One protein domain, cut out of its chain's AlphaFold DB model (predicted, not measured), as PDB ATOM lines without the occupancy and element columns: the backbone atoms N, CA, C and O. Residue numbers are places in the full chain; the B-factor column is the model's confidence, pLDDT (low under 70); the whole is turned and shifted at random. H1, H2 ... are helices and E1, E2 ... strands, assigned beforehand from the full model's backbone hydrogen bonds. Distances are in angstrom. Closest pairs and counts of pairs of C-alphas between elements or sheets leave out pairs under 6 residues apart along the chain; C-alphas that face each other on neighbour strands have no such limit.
ATOM      1  N   ASN A 151      18.904  27.986  18.455       90.75
ATOM      2  CA  ASN A 151      20.132  28.419  17.766       90.75
ATOM      3  C   ASN A 151      20.127  29.874  17.259       90.75
ATOM      4  O   ASN A 151      21.026  30.271  16.520       90.75
ATOM      5  N   ASN A 152      19.146  30.687  17.654       95.50
ATOM      6  CA  ASN A 152      19.114  32.112  17.360       95.50
ATOM      7  C   ASN A 152      19.405  32.909  18.630       95.50
ATOM      8  O   ASN A 152      19.013  32.533  19.734       95.50
ATOM      9  N   ARG A 153      20.061  34.048  18.453       95.56
ATOM     10  CA  ARG A 153      20.231  35.080  19.463       95.56
ATOM     11  C   ARG A 153      19.028  36.004  19.406       95.56
ATOM     12  O   ARG A 153      18.674  36.491  18.332       95.56
ATOM     13  N   VAL A 154      18.399  36.217  20.553       95.12
ATOM     14  CA  VAL A 154      17.253  37.108  20.720       95.12
ATOM     15  C   VAL A 154      17.696  38.265  21.597       95.12
ATOM     16  O   VAL A 154      17.995  38.087  22.777       95.12
ATOM     17  N   LEU A 155      17.753  39.451  21.006       95.69
ATOM     18  CA  LEU A 155      18.130  40.682  21.679       95.69
ATOM     19  C   LEU A 155      16.932  41.623  21.737       95.69
ATOM     20  O   LEU A 155      16.271  41.866  20.726       95.69
ATOM     21  N   LYS A 156      16.688  42.184  22.918       94.19
ATOM     22  CA  LYS A 156      15.674  43.211  23.138       94.19
ATOM     23  C   LYS A 156      16.334  44.485  23.633       94.19
ATOM     24  O   LYS A 156      17.211  44.429  24.492       94.19
ATOM     25  N   PHE A 157      15.919  45.624  23.097       93.44
ATOM     26  CA  PHE A 157      16.377  46.931  23.559       93.44
ATOM     27  C   PHE A 157      15.244  47.950  23.463       93.44
ATOM     28  O   PHE A 157      14.375  47.848  22.600       93.44
ATOM     29  N   ASN A 158      15.240  48.929  24.364       91.00
ATOM     30  CA  ASN A 158      14.167  49.909  24.465       91.00
ATOM     31  C   ASN A 158      14.611  51.273  23.930       91.00
ATOM     32  O   ASN A 158      15.657  51.790  24.330       91.00
ATOM     33  N   VAL A 159      13.792  51.878  23.070       88.62
ATOM     34  CA  VAL A 159      13.975  53.254  22.597       88.62
ATOM     35  C   VAL A 159      13.065  54.184  23.407       88.62
ATOM     36  O   VAL A 159      11.844  54.030  23.356       88.62
ATOM     37  N   PRO A 160      13.612  55.153  24.166       81.12
ATOM     38  CA  PRO A 160      12.800  56.054  24.977       81.12
ATOM     39  C   PRO A 160      12.051  57.074  24.110       81.12
ATOM     40  O   PRO A 160      12.583  57.580  23.123       81.12
ATOM     41  N   LYS A 161      10.837  57.442  24.539       75.00
ATOM     42  CA  LYS A 161       9.965  58.404  23.844       75.00
ATOM     43  C   LYS A 161      10.558  59.822  23.751       75.00
ATOM     44  O   LYS A 161      10.291  60.541  22.796       75.00
ATOM     45  N   GLU A 162      11.374  60.225  24.726       61.94
ATOM     46  CA  GLU A 162      11.776  61.626  24.947       61.94
ATOM     47  C   GLU A 162      12.972  62.126  24.107       61.94
ATOM     48  O   GLU A 162      13.360  63.281  24.241       61.94
ATOM     49  N   ASN A 163      13.552  61.323  23.205       56.94
ATOM     50  CA  ASN A 163      14.834  61.661  22.551       56.94
ATOM     51  C   ASN A 163      14.815  61.714  21.011       56.94
ATOM     52  O   ASN A 163      15.872  61.647  20.385       56.94
ATOM     53  N   ILE A 164      13.647  61.813  20.372       57.97
ATOM     54  CA  ILE A 164      13.534  61.479  18.940       57.97
ATOM     55  C   ILE A 164      13.563  62.705  17.994       57.97
ATOM     56  O   ILE A 164      13.937  62.564  16.830       57.97
ATOM     57  N   TYR A 165      13.265  63.923  18.463       55.62
ATOM     58  CA  TYR A 165      13.068  65.103  17.596       55.62
ATOM     59  C   TYR A 165      14.013  66.256  17.952       55.62
ATOM     60  O   TYR A 165      14.136  66.539  19.145       55.62
ATOM     61  N   PRO A 166      14.643  67.002  17.009       56.69
ATOM     62  CA  PRO A 166      14.748  66.914  15.535       56.69
ATOM     63  C   PRO A 166      16.078  66.318  15.004       56.69
ATOM     64  O   PRO A 166      16.600  66.756  13.978       56.69
ATOM     65  N   TYR A 167      16.698  65.379  15.716       69.94
ATOM     66  CA  TYR A 167      18.075  64.975  15.422       69.94
ATOM     67  C   TYR A 167      18.181  63.654  14.659       69.94
ATOM     68  O   TYR A 167      17.337  62.777  14.811       69.94
ATOM     69  N   ASN A 168      19.263  63.476  13.890       82.31
ATOM     70  CA  ASN A 168      19.555  62.236  13.162       82.31
ATOM     71  C   ASN A 168      20.032  61.132  14.128       82.31
ATOM     72  O   ASN A 168      21.215  60.782  14.155       82.31
ATOM     73  N   LEU A 169      19.113  60.654  14.974       87.00
ATOM     74  CA  LEU A 169      19.345  59.635  15.991       87.00
ATOM     75  C   LEU A 169      19.538  58.264  15.342       87.00
ATOM     76  O   LEU A 169      18.752  57.835  14.490       87.00
ATOM     77  N   ARG A 170      20.571  57.564  15.798       90.38
ATOM     78  CA  ARG A 170      20.927  56.212  15.386       90.38
ATOM     79  C   ARG A 170      21.301  55.385  16.599       90.38
ATOM     80  O   ARG A 170      21.797  55.909  17.598       90.38
ATOM     81  N   VAL A 171      21.110  54.084  16.471       92.50
ATOM     82  CA  VAL A 171      21.618  53.115  17.432       92.50
ATOM     83  C   VAL A 171      22.526  52.127  16.716       92.50
ATOM     84  O   VAL A 171      22.198  51.632  15.637       92.50
ATOM     85  N   TYR A 172      23.690  51.893  17.310       93.25
ATOM     86  CA  TYR A 172      24.644  50.885  16.877       93.25
ATOM     87  C   TYR A 172      24.650  49.755  17.889       93.25
ATOM     88  O   TYR A 172      24.765  50.001  19.088       93.25
ATOM     89  N   ILE A 173      24.555  48.526  17.406       93.88
ATOM     90  CA  ILE A 173      24.554  47.333  18.247       93.88
ATOM     91  C   ILE A 173      25.698  46.441  17.785       93.88
ATOM     92  O   ILE A 173      25.745  46.117  16.605       93.88
ATOM     93  N   TYR A 174      26.606  46.055  18.682       92.31
ATOM     94  CA  TYR A 174      27.777  45.226  18.370       92.31
ATOM     95  C   TYR A 174      27.782  43.943  19.198       92.31
ATOM     96  O   TYR A 174      27.583  44.003  20.410       92.31
ATOM     97  N   TRP A 175      28.088  42.811  18.568       91.81
ATOM     98  CA  TRP A 175      28.185  41.499  19.214       91.81
ATOM     99  C   TRP A 175      29.456  40.753  18.788       91.81
ATOM    100  O   TRP A 175      30.180  41.168  17.883       91.81
ATOM    101  N   LYS A 176      29.741  39.640  19.468       88.25
ATOM    102  CA  LYS A 176      30.813  38.703  19.104       88.25
ATOM    103  C   LYS A 176      30.348  37.746  18.004       88.25
ATOM    104  O   LYS A 176      29.223  37.259  18.085       88.25
ATOM    105  N   GLY A 177      31.214  37.415  17.049       91.50
ATOM    106  CA  GLY A 177      30.915  36.438  16.001       91.50
ATOM    107  C   GLY A 177      30.096  37.006  14.836       91.50
ATOM    108  O   GLY A 177      29.352  37.981  14.965       91.50
ATOM    109  N   GLY A 178      30.245  36.376  13.676       94.56
ATOM    110  CA  GLY A 178      29.577  36.700  12.428       94.56
ATOM    111  C   GLY A 178      28.196  36.074  12.413       94.56
ATOM    112  O   GLY A 178      28.030  34.870  12.630       94.56
ATOM    113  N   CYS A 179      27.192  36.907  12.182       96.06
ATOM    114  CA  CYS A 179      25.794  36.538  12.256       96.06
ATOM    115  C   CYS A 179      25.016  36.990  11.023       96.06
ATOM    116  O   CYS A 179      25.329  37.996  10.387       96.06
ATOM    117  N   GLU A 180      23.945  36.267  10.728       96.06
ATOM    118  CA  GLU A 180      22.918  36.662   9.770       96.06
ATOM    119  C   GLU A 180      21.650  37.126  10.487       96.06
ATOM    120  O   GLU A 180      21.295  36.628  11.560       96.06
ATOM    121  N   LEU A 181      20.950  38.078   9.883       95.81
ATOM    122  CA  LEU A 181      19.711  38.626  10.404       95.81
ATOM    123  C   LEU A 181      18.534  37.709  10.061       95.81
ATOM    124  O   LEU A 181      18.309  37.356   8.898       95.81
ATOM    125  N   ILE A 182      17.759  37.348  11.082       95.50
ATOM    126  CA  ILE A 182      16.570  36.506  10.938       95.50
ATOM    127  C   ILE A 182      15.294  37.346  10.942       95.50
ATOM    128  O   ILE A 182      14.445  37.133  10.079       95.50
ATOM    129  N   SER A 183      15.162  38.268  11.899       95.25
ATOM    130  CA  SER A 183      13.981  39.121  12.084       95.25
ATOM    131  C   SER A 183      14.365  40.397  12.833       95.25
ATOM    132  O   SER A 183      15.207  40.360  13.735       95.25
ATOM    133  N   LEU A 184      13.745  41.517  12.467       95.75
ATOM    134  CA  LEU A 184      13.842  42.787  13.175       95.75
ATOM    135  C   LEU A 184      12.435  43.353  13.356       95.75
ATOM    136  O   LEU A 184      11.824  43.840  12.407       95.75
ATOM    137  N   LYS A 185      11.932  43.321  14.587       95.69
ATOM    138  CA  LYS A 185      10.609  43.844  14.919       95.69
ATOM    139  C   LYS A 185      10.695  45.190  15.609       95.69
ATOM    140  O   LYS A 185      11.471  45.355  16.557       95.69
ATOM    141  N   ASN A 186       9.866  46.120  15.150       93.94
ATOM    142  CA  ASN A 186       9.669  47.400  15.818       93.94
ATOM    143  C   ASN A 186       8.794  47.232  17.086       93.94
ATOM    144  O   ASN A 186       8.233  46.156  17.320       93.94
ATOM    145  N   PRO A 187       8.590  48.299  17.879       93.94
ATOM    146  CA  PRO A 187       7.721  48.279  19.060       93.94
ATOM    147  C   PRO A 187       6.219  48.126  18.784       93.94
ATOM    148  O   PRO A 187       5.414  48.129  19.721       93.94
ATOM    149  N   GLY A 188       5.805  48.073  17.517       91.81
ATOM    150  CA  GLY A 188       4.462  47.663  17.097       91.81
ATOM    151  C   GLY A 188       4.346  46.153  16.849       91.81
ATOM    152  O   GLY A 188       3.240  45.655  16.674       91.81
ATOM    153  N   GLY A 189       5.465  45.419  16.852       92.56
ATOM    154  CA  GLY A 189       5.532  44.002  16.489       92.56
ATOM    155  C   GLY A 189       5.655  43.746  14.981       92.56
ATOM    156  O   GLY A 189       5.668  42.585  14.567       92.56
ATOM    157  N   GLU A 190       5.765  44.802  14.174       92.38
ATOM    158  CA  GLU A 190       5.855  44.738  12.715       92.38
ATOM    159  C   GLU A 190       7.258  44.320  12.273       92.38
ATOM    160  O   GLU A 190       8.257  44.753  12.850       92.38
ATOM    161  N   GLU A 191       7.342  43.503  11.220       93.12
ATOM    162  CA  GLU A 191       8.620  43.101  10.630       93.12
ATOM    163  C   GLU A 191       9.188  44.227   9.757       93.12
ATOM    164  O   GLU A 191       8.716  44.499   8.650       93.12
ATOM    165  N   VAL A 192      10.246  44.857  10.257       91.25
ATOM    166  CA  VAL A 192      10.860  46.054   9.675       91.25
ATOM    167  C   VAL A 192      11.454  45.739   8.309       91.25
ATOM    168  O   VAL A 192      11.274  46.501   7.364       91.25
ATOM    169  N   LEU A 193      12.082  44.573   8.146       86.75
ATOM    170  CA  LEU A 193      12.761  44.194   6.900       86.75
ATOM    171  C   LEU A 193      11.817  44.016   5.701       86.75
ATOM    172  O   LEU A 193      12.274  44.066   4.561       86.75
ATOM    173  N   ASN A 194      10.514  43.847   5.941       82.12
ATOM    174  CA  ASN A 194       9.502  43.721   4.888       82.12
ATOM    175  C   ASN A 194       8.926  45.074   4.441       82.12
ATOM    176  O   ASN A 194       8.063  45.118   3.564       82.12
ATOM    177  N   THR A 195       9.379  46.175   5.041       82.00
ATOM    178  CA  THR A 195       8.819  47.507   4.818       82.00
ATOM    179  C   THR A 195       9.612  48.250   3.730       82.00
ATOM    180  O   THR A 195      10.822  48.446   3.892       82.00
ATOM    181  N   PRO A 196       8.983  48.708   2.628       76.88
ATOM    182  CA  PRO A 196       9.675  49.409   1.539       76.88
ATOM    183  C   PRO A 196      10.481  50.633   1.994       76.88
ATOM    184  O   PRO A 196      11.549  50.919   1.456       76.88
ATOM    185  N   GLU A 197      10.012  51.346   3.011       77.75
ATOM    186  CA  GLU A 197      10.616  52.558   3.575       77.75
ATOM    187  C   GLU A 197      12.011  52.297   4.155       77.75
ATOM    188  O   GLU A 197      12.885  53.159   4.101       77.75
ATOM    189  N   VAL A 198      12.267  51.085   4.650       76.94
ATOM    190  CA  VAL A 198      13.581  50.692   5.185       76.94
ATOM    191  C   VAL A 198      14.638  50.664   4.088       76.94
ATOM    192  O   VAL A 198      15.790  51.048   4.304       76.94
ATOM    193  N   SER A 199      14.218  50.256   2.893       70.44
ATOM    194  CA  SER A 199      15.061  50.197   1.705       70.44
ATOM    195  C   SER A 199      15.357  51.590   1.123       70.44
ATOM    196  O   SER A 199      16.408  51.801   0.518       70.44
ATOM    197  N   LYS A 200      14.490  52.581   1.388       66.69
ATOM    198  CA  LYS A 200      14.677  53.985   0.994       66.69
ATOM    199  C   LYS A 200      15.722  54.657   1.899       66.69
ATOM    200  O   LYS A 200      15.390  55.284   2.901       66.69
ATOM    201  N   GLY A 201      16.997  54.550   1.524       62.12
ATOM    202  CA  GLY A 201      18.092  55.311   2.149       62.12
ATOM    203  C   GLY A 201      18.961  54.544   3.149       62.12
ATOM    204  O   GLY A 201      19.685  55.179   3.920       62.12
ATOM    205  N   LEU A 202      18.923  53.205   3.114       78.12
ATOM    206  CA  LEU A 202      19.734  52.327   3.975       78.12
ATOM    207  C   LEU A 202      19.557  52.674   5.457       78.12
ATOM    208  O   LEU A 202      20.505  52.985   6.179       78.12
ATOM    209  N   ASN A 203      18.296  52.672   5.892       88.44
ATOM    210  CA  ASN A 203      17.929  53.029   7.264       88.44
ATOM    211  C   ASN A 203      18.309  51.938   8.271       88.44
ATOM    212  O   ASN A 203      18.403  52.210   9.466       88.44
ATOM    213  N   ILE A 204      18.559  50.728   7.775       91.56
ATOM    214  CA  ILE A 204      19.171  49.618   8.494       91.56
ATOM    215  C   ILE A 204      20.444  49.244   7.734       91.56
ATOM    216  O   ILE A 204      20.404  49.108   6.512       91.56
ATOM    217  N   ILE A 205      21.561  49.075   8.437       91.19
ATOM    218  CA  ILE A 205      22.814  48.579   7.851       91.19
ATOM    219  C   ILE A 205      23.267  47.375   8.670       91.19
ATOM    220  O   ILE A 205      23.525  47.505   9.866       91.19
ATOM    221  N   TRP A 206      23.321  46.204   8.035       93.56
ATOM    222  CA  TRP A 206      23.762  44.953   8.651       93.56
ATOM    223  C   TRP A 206      25.245  44.707   8.375       93.56
ATOM    224  O   TRP A 206      25.648  44.642   7.217       93.56
ATOM    225  N   ASN A 207      26.030  44.520   9.436       92.50
ATOM    226  CA  ASN A 207      27.492  44.524   9.401       92.50
ATOM    227  C   ASN A 207      28.135  43.194   9.856       92.50
ATOM    228  O   ASN A 207      29.250  43.209  10.375       92.50
ATOM    229  N   TRP A 208      27.434  42.059   9.730       94.75
ATOM    230  CA  TRP A 208      27.785  40.699  10.211       94.75
ATOM    231  C   TRP A 208      28.029  40.564  11.734       94.75
ATOM    232  O   TRP A 208      27.526  39.637  12.358       94.75
ATOM    233  N   HIS A 209      28.741  41.498  12.360       92.62
ATOM    234  CA  HIS A 209      29.043  41.608  13.791       92.62
ATOM    235  C   HIS A 209      28.365  42.834  14.444       92.62
ATOM    236  O   HIS A 209      28.569  43.118  15.628       92.62
ATOM    237  N   SER A 210      27.615  43.619  13.663       94.19
ATOM    238  CA  SER A 210      26.853  44.762  14.164       94.19
ATOM    239  C   SER A 210      25.640  45.118  13.306       94.19
ATOM    240  O   SER A 210      25.477  44.614  12.195       94.19
ATOM    241  N   VAL A 211      24.775  45.992  13.825       95.00
ATOM    242  CA  VAL A 211      23.719  46.661  13.050       95.00
ATOM    243  C   VAL A 211      23.672  48.152  13.389       95.00
ATOM    244  O   VAL A 211      23.779  48.531  14.556       95.00
ATOM    245  N   GLU A 212      23.513  48.995  12.367       94.06
ATOM    246  CA  GLU A 212      23.128  50.408  12.496       94.06
ATOM    247  C   GLU A 212      21.632  50.539  12.196       94.06
ATOM    248  O   GLU A 212      21.167  50.091  11.148       94.06
ATOM    249  N   ILE A 213      20.888  51.191  13.090       93.12
ATOM    250  CA  ILE A 213      19.469  51.514  12.902       93.12
ATOM    251  C   ILE A 213      19.299  53.031  12.964       93.12
ATOM    252  O   ILE A 213      19.544  53.656  13.999       93.12
ATOM    253  N   ARG A 214      18.854  53.639  11.861       91.25
ATOM    254  CA  ARG A 214      18.592  55.081  11.735       91.25
ATOM    255  C   ARG A 214      17.166  55.406  12.166       91.25
ATOM    256  O   ARG A 214      16.278  55.599  11.338       91.25
ATOM    257  N   LEU A 215      16.962  55.468  13.480       89.75
ATOM    258  CA  LEU A 215      15.654  55.663  14.111       89.75
ATOM    259  C   LEU A 215      14.911  56.892  13.568       89.75
ATOM    260  O   LEU A 215      13.740  56.780  13.214       89.75
ATOM    261  N   TYR A 216      15.591  58.036  13.422       86.44
ATOM    262  CA  TYR A 216      14.962  59.255  12.894       86.44
ATOM    263  C   TYR A 216      14.381  59.063  11.487       86.44
ATOM    264  O   TYR A 216      13.265  59.494  11.214       86.44
ATOM    265  N   ALA A 217      15.118  58.391  10.599       86.50
ATOM    266  CA  ALA A 217      14.663  58.155   9.233       86.50
ATOM    267  C   ALA A 217      13.455  57.208   9.203       86.50
ATOM    268  O   ALA A 217      12.493  57.467   8.490       86.50
ATOM    269  N   LEU A 218      13.467  56.150  10.020       89.19
ATOM    270  CA  LEU A 218      12.329  55.231  10.135       89.19
ATOM    271  C   LEU A 218      11.076  55.941  10.657       89.19
ATOM    272  O   LEU A 218       9.996  55.768  10.095       89.19
ATOM    273  N   TRP A 219      11.226  56.792  11.674       88.00
ATOM    274  CA  TRP A 219      10.124  57.619  12.154       88.00
ATOM    275  C   TRP A 219       9.619  58.610  11.102       88.00
ATOM    276  O   TRP A 219       8.410  58.774  10.962       88.00
ATOM    277  N   TYR A 220      10.518  59.255  10.352       86.25
ATOM    278  CA  TYR A 220      10.140  60.184   9.282       86.25
ATOM    279  C   TYR A 220       9.229  59.507   8.245       86.25
ATOM    280  O   TYR A 220       8.328  60.137   7.696       86.25
ATOM    281  N   TYR A 221       9.417  58.204   8.032       87.19
ATOM    282  CA  TYR A 221       8.562  57.377   7.186       87.19
ATOM    283  C   TYR A 221       7.333  56.776   7.900       87.19
ATOM    284  O   TYR A 221       6.677  55.894   7.352       87.19
ATOM    285  N   GLY A 222       6.990  57.251   9.100       87.00
ATOM    286  CA  GLY A 222       5.779  56.875   9.835       87.00
ATOM    287  C   GLY A 222       5.900  55.622  10.705       87.00
ATOM    288  O   GLY A 222       4.904  55.194  11.283       87.00
ATOM    289  N   MET A 223       7.092  55.029  10.833       89.00
ATOM    290  CA  MET A 223       7.282  53.841  11.666       89.00
ATOM    291  C   MET A 223       7.228  54.198  13.155       89.00
ATOM    292  O   MET A 223       7.844  55.171  13.599       89.00
ATOM    293  N   LYS A 224       6.557  53.364  13.956       89.94
ATOM    294  CA  LYS A 224       6.673  53.433  15.416       89.94
ATOM    295  C   LYS A 224       8.081  53.013  15.821       89.94
ATOM    296  O   LYS A 224       8.501  51.899  15.517       89.94
ATOM    297  N   ILE A 225       8.799  53.893  16.515       90.12
ATOM    298  CA  ILE A 225      10.189  53.637  16.913       90.12
ATOM    299  C   ILE A 225      10.411  53.637  18.421       90.12
ATOM    300  O   ILE A 225      11.423  53.098  18.856       90.12
ATOM    301  N   ASP A 226       9.505  54.209  19.211       90.12
ATOM    302  CA  ASP A 226       9.571  54.243  20.669       90.12
ATOM    303  C   ASP A 226       8.980  52.971  21.294       90.12
ATOM    304  O   ASP A 226       7.923  52.479  20.889       90.12
ATOM    305  N   GLY A 227       9.678  52.435  22.297       91.19
ATOM    306  CA  GLY A 227       9.368  51.169  22.959       91.19
ATOM    307  C   GLY A 227      10.385  50.062  22.668       91.19
ATOM    308  O   GLY A 227      11.506  50.315  22.220       91.19
ATOM    309  N   GLU A 228       9.995  48.821  22.955       94.25
ATOM    310  CA  GLU A 228      10.866  47.648  22.853       94.25
ATOM    311  C   GLU A 228      11.004  47.159  21.406       94.25
ATOM    312  O   GLU A 228      10.028  46.777  20.765       94.25
ATOM    313  N   TRP A 229      12.235  47.115  20.912       95.38
ATOM    314  CA  TRP A 229      12.607  46.454  19.668       95.38
ATOM    315  C   TRP A 229      13.045  45.020  19.943       95.38
ATOM    316  O   TRP A 229      13.663  44.739  20.971       95.38
ATOM    317  N   THR A 230      12.780  44.116  19.000       96.75
ATOM    318  CA  THR A 230      13.269  42.731  19.059       96.75
ATOM    319  C   THR A 230      14.107  42.419  17.827       96.75
ATOM    320  O   THR A 230      13.617  42.471  16.702       96.75
ATOM    321  N   LEU A 231      15.367  42.056  18.049       97.06
ATOM    322  CA  LEU A 231      16.318  41.633  17.031       97.06
ATOM    323  C   LEU A 231      16.589  40.132  17.193       97.06
ATOM    324  O   LEU A 231      17.012  39.686  18.258       97.06
ATOM    325  N   ILE A 232      16.367  39.358  16.131       96.88
ATOM    326  CA  ILE A 232      16.666  37.924  16.085       96.88
ATOM    327  C   ILE A 232      17.707  37.680  15.001       96.88
ATOM    328  O   ILE A 232      17.500  38.022  13.837       96.88
ATOM    329  N   PHE A 233      18.816  37.057  15.374       96.69
ATOM    330  CA  PHE A 233      19.951  36.820  14.489       96.69
ATOM    331  C   PHE A 233      20.604  35.478  14.799       96.69
ATOM    332  O   PHE A 233      20.434  34.929  15.884       96.69
ATOM    333  N   ARG A 234      21.318  34.908  13.834       96.31
ATOM    334  CA  ARG A 234      21.911  33.573  13.950       96.31
ATOM    335  C   ARG A 234      23.401  33.639  13.691       96.31
ATOM    336  O   ARG A 234      23.815  34.164  12.663       96.31
ATOM    337  N   GLU A 235      24.186  33.083  14.604       95.56
ATOM    338  CA  GLU A 235      25.631  32.966  14.430       95.56
ATOM    339  C   GLU A 235      25.959  31.919  13.364       95.56
ATOM    340  O   GLU A 235      25.398  30.823  13.352       95.56
ATOM    341  N   PHE A 236      26.875  32.272  12.467       95.31
ATOM    342  CA  PHE A 236      27.441  31.357  11.481       95.31
ATOM    343  C   PHE A 236      28.964  31.253  11.564       95.31
ATOM    344  O   PHE A 236      29.524  30.334  10.970       95.31
ATOM    345  N   ASP A 237      29.626  32.204  12.226       94.25
ATOM    346  CA  ASP A 237      31.076  32.229  12.394       94.25
ATOM    347  C   ASP A 237      31.440  32.741  13.799       94.25
ATOM    348  O   ASP A 237      31.480  33.952  14.021       94.25
ATOM    349  N   PRO A 238      31.731  31.854  14.765       91.88
ATOM    350  CA  PRO A 238      32.097  32.266  16.121       91.88
ATOM    351  C   PRO A 238      33.467  32.956  16.207       91.88
ATOM    352  O   PRO A 238      33.774  33.570  17.233       91.88
ATOM    353  N   ASN A 239      34.288  32.863  15.154       91.69
ATOM    354  CA  ASN A 239      35.652  33.386  15.122       91.69
ATOM    355  C   ASN A 239      35.737  34.807  14.558       91.69
ATOM    356  O   ASN A 239      36.776  35.447  14.720       91.69
ATOM    357  N   THR A 240      34.661  35.329  13.950       91.94
ATOM    358  CA  THR A 240      34.631  36.734  13.525       91.94
ATOM    359  C   THR A 240      34.979  37.632  14.722       91.94
ATOM    360  O   THR A 240      34.302  37.555  15.759       91.94
ATOM    361  N   PRO A 241      36.020  38.480  14.608       85.06
ATOM    362  CA  PRO A 241      36.501  39.270  15.729       85.06
ATOM    363  C   PRO A 241      35.414  40.164  16.323       85.06
ATOM    364  O   PRO A 241      34.601  40.753  15.612       85.06
TER     365      PRO A 241
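What this domain is: This is residues 151 to 241 of the 649 residues of an uncharacterized protein of Thermoprotei archaeon (UniProt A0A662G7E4). Two small three-stranded sheets stand partly face to face as a loose sandwich: E1, E6 and E3 make the longer, strongly twisted wall, and E2, E5 and E4 the shorter one. Short helices H1 and H2 lie toward one end; the tight turn from E2 to E3 passes between the sheets at the other. The 91 printed residues hold two named helices and six strands, in the order E1 E2 E3 H1 E4 E5 H2 E6; the class is mostly strand. Both sheets, ordered E1 - E6 - E3 and E2 - E5 - E4, are antiparallel. The whole is compact, radius of gyration of the C-alphas 13.1 A, and elongated, spanning 39 by 24 by 22 A.

How they stand to each other: E1, residues 152 to 159, is an edge strand beside E6, residues 227 to 237; N 155 and O 231 are 2.9 A apart, within hydrogen-bond range. E3, residues 178 to 185, is E6's other neighbour, with N 182 to O 232 at 2.8 A; E3 bends by 60 degrees at residue 182. E2, residues 168 to 175, pairs with E5, residues 210 to 213, N 173 to O 211 being 3.0 A. E5 and E4, residues 204 to 206, form a hairpin, with N 205 to O 212 at 2.9 A. E5 and E6 are apart. H2, residues 215 to 220, only grazes the sheet E2 E5 E4 with residues 215 to 218; its closest C-alphas to E2 are Tyr 216 and Leu 169, 5.4 A. H1, residues 196 to 199, is close to H2 but not clearly touching, C-alphas of Val 198 and Leu 218 being 6.8 A apart. Every O i to N i+4 pair in H2 is within hydrogen-bond range; H1 is too short for one.

Where its parts are: E1 begins at C-alpha 152 (19.114, 32.112, 17.360) and is 22.4 A long. E2 is 23.3 A and E3 20.4 A. E6, the longest strand at 30.7 A, ends at C-alpha 237 (31.076, 32.229, 12.394).

The domain as a whole: The C-alphas of Pro 166 and Asn 239, farthest apart, are 39.5 A from each other. The printed part has no cut and no long link. Mean pLDDT of the printed part is 88.1; residues 162 to 167 and 200 to 201 are under 70.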